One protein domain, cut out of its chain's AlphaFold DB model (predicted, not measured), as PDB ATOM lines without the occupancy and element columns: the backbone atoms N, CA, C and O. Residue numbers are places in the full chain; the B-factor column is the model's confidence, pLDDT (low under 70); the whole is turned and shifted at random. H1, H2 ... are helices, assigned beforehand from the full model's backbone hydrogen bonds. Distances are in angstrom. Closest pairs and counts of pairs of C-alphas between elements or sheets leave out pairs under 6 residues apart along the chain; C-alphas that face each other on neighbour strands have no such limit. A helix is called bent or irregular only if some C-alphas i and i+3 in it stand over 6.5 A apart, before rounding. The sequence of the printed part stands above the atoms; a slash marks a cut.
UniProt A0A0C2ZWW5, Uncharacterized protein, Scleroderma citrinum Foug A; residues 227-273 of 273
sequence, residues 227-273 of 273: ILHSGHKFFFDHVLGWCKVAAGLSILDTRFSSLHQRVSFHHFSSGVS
ATOM      1  N   ILE A 227     177.555 147.399 184.708       57.16
ATOM      2  CA  ILE A 227     178.724 146.813 184.030       57.16
ATOM      3  C   ILE A 227     178.325 146.019 182.779       57.16
ATOM      4  O   ILE A 227     179.060 146.018 181.792       57.16
ATOM      5  N   LEU A 228     177.136 145.406 182.775       59.56
ATOM      6  CA  LEU A 228     176.626 144.647 181.636       59.56
ATOM      7  C   LEU A 228     176.364 145.519 180.394       59.56
ATOM      8  O   LEU A 228     176.709 145.090 179.296       59.56
ATOM      9  N   HIS A 229     175.810 146.732 180.524       54.84
ATOM     10  CA  HIS A 229     175.601 147.620 179.369       54.84
ATOM     11  C   HIS A 229     176.710 148.664 179.187       54.84
ATOM     12  O   HIS A 229     177.030 148.994 178.049       54.84
ATOM     13  N   SER A 230     177.283 149.192 180.272       52.75
ATOM     14  CA  SER A 230     178.325 150.230 180.212       52.75
ATOM     15  C   SER A 230     179.725 149.676 179.935       52.75
ATOM     16  O   SER A 230     180.546 150.401 179.388       52.75
ATOM     17  N   GLY A 231     179.996 148.416 180.289       57.47
ATOM     18  CA  GLY A 231     181.251 147.726 179.978       57.47
ATOM     19  C   GLY A 231     181.046 146.617 178.949       57.47
ATOM     20  O   GLY A 231     181.382 146.767 177.780       57.47
ATOM     21  N   HIS A 232     180.468 145.495 179.375       57.50
ATOM     22  CA  HIS A 232     180.386 144.261 178.585       57.50
ATOM     23  C   HIS A 232     179.718 144.465 177.214       57.50
ATOM     24  O   HIS A 232     180.274 144.052 176.200       57.50
ATOM     25  N   LYS A 233     178.558 145.132 177.144       57.84
ATOM     26  CA  LYS A 233     177.878 145.373 175.863       57.84
ATOM     27  C   LYS A 233     178.640 146.342 174.953       57.84
ATOM     28  O   LYS A 233     178.758 146.063 173.768       57.84
ATOM     29  N   PHE A 234     179.228 147.402 175.509       56.62
ATOM     30  CA  PHE A 234     180.123 148.299 174.768       56.62
ATOM     31  C   PHE A 234     181.277 147.522 174.104       56.62
ATOM     32  O   PHE A 234     181.566 147.737 172.930       56.62
ATOM     33  N   PHE A 235     181.869 146.541 174.797       60.69
ATOM     34  CA  PHE A 235     182.857 145.647 174.183       60.69
ATOM     35  C   PHE A 235     182.258 144.738 173.097       60.69
ATOM     36  O   PHE A 235     182.846 144.625 172.025       60.69
ATOM     37  N   PHE A 236     181.097 144.118 173.320       59.50
ATOM     38  CA  PHE A 236     180.458 143.249 172.316       59.50
ATOM     39  C   PHE A 236     180.122 143.986 171.011       59.50
ATOM     40  O   PHE A 236     180.373 143.456 169.930       59.50
ATOM     41  N   ASP A 237     179.606 145.211 171.112       62.28
ATOM     42  CA  ASP A 237     179.204 146.026 169.964       62.28
ATOM     43  C   ASP A 237     180.431 146.527 169.159       62.28
ATOM     44  O   ASP A 237     180.352 146.695 167.939       62.28
ATOM     45  N   HIS A 238     181.580 146.753 169.816       68.31
ATOM     46  CA  HIS A 238     182.745 147.416 169.210       68.31
ATOM     47  C   HIS A 238     183.958 146.522 168.914       68.31
ATOM     48  O   HIS A 238     184.736 146.870 168.023       68.31
ATOM     49  N   VAL A 239     184.115 145.356 169.555       75.25
ATOM     50  CA  VAL A 239     185.264 144.455 169.320       75.25
ATOM     51  C   VAL A 239     185.376 144.032 167.852       75.25
ATOM     52  O   VAL A 239     186.477 144.057 167.307       75.25
ATOM     53  N   LEU A 240     184.265 143.735 167.164       76.31
ATOM     54  CA  LEU A 240     184.306 143.431 165.725       76.31
ATOM     55  C   LEU A 240     184.815 144.628 164.900       76.31
ATOM     56  O   LEU A 240     185.581 144.439 163.957       76.31
ATOM     57  N   GLY A 241     184.445 145.857 165.273       79.75
ATOM     58  CA  GLY A 241     184.943 147.082 164.643       79.75
ATOM     59  C   GLY A 241     186.443 147.292 164.869       79.75
ATOM     60  O   GLY A 241     187.178 147.553 163.919       79.75
ATOM     61  N   TRP A 242     186.926 147.106 166.100       83.25
ATOM     62  CA  TRP A 242     188.355 147.206 166.415       83.25
ATOM     63  C   TRP A 242     189.174 146.120 165.721       83.25
ATOM     64  O   TRP A 242     190.229 146.418 165.167       83.25
ATOM     65  N   CYS A 243     188.671 144.883 165.661       79.94
ATOM     66  CA  CYS A 243     189.275 143.825 164.861       79.94
ATOM     67  C   CYS A 243     189.351 144.225 163.376       79.94
ATOM     68  O   CYS A 243     190.405 144.047 162.767       79.94
ATOM     69  N   LYS A 244     188.282 144.795 162.793       82.94
ATOM     70  CA  LYS A 244     188.262 145.255 161.387       82.94
ATOM     71  C   LYS A 244     189.326 146.319 161.095       82.94
ATOM     72  O   LYS A 244     189.901 146.291 160.011       82.94
ATOM     73  N   VAL A 245     189.639 147.184 162.062       85.00
ATOM     74  CA  VAL A 245     190.736 148.166 161.961       85.00
ATOM     75  C   VAL A 245     192.113 147.520 162.176       85.00
ATOM     76  O   VAL A 245     193.021 147.752 161.385       85.00
ATOM     77  N   ALA A 246     192.283 146.709 163.222       86.56
ATOM     78  CA  ALA A 246     193.592 146.202 163.649       86.56
ATOM     79  C   ALA A 246     194.116 145.017 162.817       86.56
ATOM     80  O   ALA A 246     195.326 144.873 162.650       86.56
ATOM     81  N   ALA A 247     193.225 144.160 162.311       86.81
ATOM     82  CA  ALA A 247     193.574 143.010 161.472       86.81
ATOM     83  C   ALA A 247     193.272 143.235 159.981       86.81
ATOM     84  O   ALA A 247     193.835 142.536 159.145       86.81
ATOM     85  N   GLY A 248     192.396 144.188 159.645       87.44
ATOM     86  CA  GLY A 248     191.890 144.396 158.289       87.44
ATOM     87  C   GLY A 248     190.717 143.473 157.932       87.44
ATOM     88  O   GLY A 248     190.686 142.294 158.290       87.44
ATOM     89  N   LEU A 249     189.752 144.024 157.186       86.38
ATOM     90  CA  LEU A 249     188.514 143.352 156.754       86.38
ATOM     91  C   LEU A 249     188.788 142.003 156.063       86.38
ATOM     92  O   LEU A 249     188.321 140.964 156.521       86.38
ATOM     93  N   SER A 250     189.636 141.994 155.030       88.06
ATOM     94  CA  SER A 250     189.938 140.797 154.230       88.06
ATOM     95  C   SER A 250     190.564 139.649 155.033       88.06
ATOM     96  O   SER A 250     190.273 138.481 154.772       88.06
ATOM     97  N   ILE A 251     191.399 139.955 156.031       89.19
ATOM     98  CA  ILE A 251     192.020 138.953 156.910       89.19
ATOM     99  C   ILE A 251     190.988 138.364 157.876       89.19
ATOM    100  O   ILE A 251     191.036 137.165 158.157       89.19
ATOM    101  N   LEU A 252     190.032 139.163 158.357       90.31
ATOM    102  CA  LEU A 252     188.914 138.660 159.156       90.31
ATOM    103  C   LEU A 252     187.967 137.795 158.338       90.31
ATOM    104  O   LEU A 252     187.647 136.697 158.780       90.31
ATOM    105  N   ASP A 253     187.567 138.240 157.151       91.62
ATOM    106  CA  ASP A 253     186.635 137.493 156.306       91.62
ATOM    107  C   ASP A 253     187.225 136.147 155.882       91.62
ATOM    108  O   ASP A 253     186.563 135.116 155.999       91.62
ATOM    109  N   THR A 254     188.511 136.124 155.517       91.19
ATOM    110  CA  THR A 254     189.266 134.885 155.262       91.19
ATOM    111  C   THR A 254     189.308 133.980 156.501       91.19
ATOM    112  O   THR A 254     189.095 132.773 156.403       91.19
ATOM    113  N   ARG A 255     189.534 134.538 157.700       88.56
ATOM    114  CA  ARG A 255     189.557 133.749 158.945       88.56
ATOM    115  C   ARG A 255     188.183 133.191 159.308       88.56
ATOM    116  O   ARG A 255     188.108 132.014 159.633       88.56
ATOM    117  N   PHE A 256     187.116 133.982 159.219       88.88
ATOM    118  CA  PHE A 256     185.760 133.560 159.580       88.88
ATOM    119  C   PHE A 256     185.136 132.591 158.565       88.88
ATOM    120  O   PHE A 256     184.477 131.641 158.984       88.88
ATOM    121  N   SER A 257     185.408 132.752 157.266       89.50
ATOM    122  CA  SER A 257     184.997 131.779 156.236       89.50
ATOM    123  C   SER A 257     185.753 130.449 156.329       89.50
ATOM    124  O   SER A 257     185.167 129.396 156.098       89.50
ATOM    125  N   SER A 258     187.021 130.459 156.762       90.69
ATOM    126  CA  SER A 258     187.801 129.234 157.011       90.69
ATOM    127  C   SER A 258     187.475 128.509 158.334       90.69
ATOM    128  O   SER A 258     188.041 127.449 158.619       90.69
ATOM    129  N   LEU A 259     186.544 129.024 159.153       89.62
ATOM    130  CA  LEU A 259     186.073 128.317 160.347       89.62
ATOM    131  C   LEU A 259     185.176 127.134 159.968       89.62
ATOM    132  O   LEU A 259     184.071 127.310 159.451       89.62
ATOM    133  N   HIS A 260     185.622 125.930 160.330       89.81
ATOM    134  CA  HIS A 260     184.853 124.689 160.237       89.81
ATOM    135  C   HIS A 260     183.422 124.867 160.773       89.81
ATOM    136  O   HIS A 260     183.228 125.257 161.929       89.81
ATOM    137  N   GLN A 261     182.428 124.542 159.944       90.06
ATOM    138  CA  GLN A 261     181.014 124.595 160.311       90.06
ATOM    139  C   GLN A 261     180.731 123.688 161.521       90.06
ATOM    140  O   GLN A 261     181.136 122.526 161.554       90.06
ATOM    141  N   ARG A 262     180.012 124.215 162.519       87.62
ATOM    142  CA  ARG A 262     179.585 123.477 163.718       87.62
ATOM    143  C   ARG A 262     178.065 123.482 163.820       87.62
ATOM    144  O   ARG A 262     177.430 124.499 163.559       87.62
ATOM    145  N   VAL A 263     177.491 122.352 164.229       86.25
ATOM    146  CA  VAL A 263     176.046 122.231 164.480       86.25
ATOM    147  C   VAL A 263     175.627 123.249 165.547       86.25
ATOM    148  O   VAL A 263     176.329 123.427 166.540       86.25
ATOM    149  N   SER A 264     174.499 123.926 165.323       82.00
ATOM    150  CA  SER A 264     173.948 124.992 166.181       82.00
ATOM    151  C   SER A 264     174.784 126.281 166.305       82.00
ATOM    152  O   SER A 264     174.464 127.121 167.142       82.00
ATOM    153  N   PHE A 265     175.792 126.495 165.451       82.88
ATOM    154  CA  PHE A 265     176.495 127.780 165.319       82.88
ATOM    155  C   PHE A 265     176.281 128.386 163.926       82.88
ATOM    156  O   PHE A 265     176.163 127.668 162.933       82.88
ATOM    157  N   HIS A 266     176.257 129.718 163.840       83.31
ATOM    158  CA  HIS A 266     176.241 130.418 162.556       83.31
ATOM    159  C   HIS A 266     177.619 130.308 161.884       83.31
ATOM    160  O   HIS A 266     178.641 130.514 162.539       83.31
ATOM    161  N   HIS A 267     177.651 129.977 160.591       89.81
ATOM    162  CA  HIS A 267     178.880 129.873 159.803       89.81
ATOM    163  C   HIS A 267     178.939 131.007 158.775       89.81
ATOM    164  O   HIS A 267     178.006 131.216 158.003       89.81
ATOM    165  N   PHE A 268     180.056 131.725 158.782       88.25
ATOM    166  CA  PHE A 268     180.264 132.982 158.070       88.25
ATOM    167  C   PHE A 268     180.994 132.744 156.741       88.25
ATOM    168  O   PHE A 268     182.136 133.160 156.565       88.25
ATOM    169  N   SER A 269     180.344 132.050 155.802       87.12
ATOM    170  CA  SER A 269     180.954 131.603 154.534       87.12
ATOM    171  C   SER A 269     181.504 132.730 153.648       87.12
ATOM    172  O   SER A 269     182.408 132.488 152.852       87.12
ATOM    173  N   SER A 270     181.001 133.959 153.801       88.25
ATOM    174  CA  SER A 270     181.502 135.168 153.124       88.25
ATOM    175  C   SER A 270     182.245 136.136 154.057       88.25
ATOM    176  O   SER A 270     182.569 137.243 153.641       88.25
ATOM    177  N   GLY A 271     182.520 135.735 155.302       86.81
ATOM    178  CA  GLY A 271     183.132 136.585 156.320       86.81
ATOM    179  C   GLY A 271     182.140 137.311 157.235       86.81
ATOM    180  O   GLY A 271     180.984 136.914 157.373       86.81
ATOM    181  N   VAL A 272     182.636 138.348 157.912       81.69
ATOM    182  CA  VAL A 272     181.962 139.118 158.976       81.69
ATOM    183  C   VAL A 272     181.939 140.632 158.708       81.69
ATOM    184  O   VAL A 272     181.571 141.399 159.604       81.69
ATOM    185  N   SER A 273     182.371 141.072 157.520       74.94
ATOM    186  CA  SER A 273     182.307 142.458 157.019       74.94
ATOM    187  C   SER A 273     180.908 143.073 157.039       74.94
ATOM    188  O   SER A 273     179.977 142.483 156.460       74.94
TER     189      SER A 273
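Overview. This is residues 227 to 273 of the 273 residues of an uncharacterized protein of Scleroderma citrinum Foug A (UniProt A0A0C2ZWW5). A long, kinked helix, H1, and a shorter one, H2, meet near their ends in an open corner, and a loop with no named element runs on past the far end of H2, turns, and folds back beside H2. Residues 227 to 239 of H1 stick out as a free arm. The printed part has 47 residues with two named helices, H1 then H2 along the chain, and no named strand; its class is all helix. The whole is loose, with a radius of gyration of the C-alphas of 12.6 A, and flat, spanning 33 by 27 by 11 A.

Along the chain. H1 holds residues 227 to 246 and measures 25.2 A from C-alpha 227 at (178.724, 146.813, 184.030) to C-alpha 246 at (193.592, 146.202, 163.649). H1 is irregular: C-alphas 237 and 240 are 7.1 A apart, and it has a kink of 45 degrees near residue 240. H2 holds residues 249 to 257, 12.1 A from first to last C-alpha, and ends with C-alpha 257 at (184.997, 131.779, 156.236). Residues 258 to 273 hold no named element.

Arrangement. H1 and H2 are close but not clearly touching, with 2 pairs of C-alphas within 8 A. Their closest C-alphas, those of Lys 244 and Leu 252, are 7.0 A apart. Their lines are only just about perpendicular, at 73 degrees. In H2 every O i to N i+4 pair is within hydrogen-bond range; in H1, 11 of 16 are.

Size, cuts and confidence. The C-alphas of Ile 227 and Ser 258, the two farthest apart, are 33.5 A apart. The printed part has no cut and ends at Ser 273, the chain's last residue. The link from H1 to H2 is tight, with 2 residues between them. The mean pLDDT of the printed part is 78.9, and residues 227 to 238 are under 70.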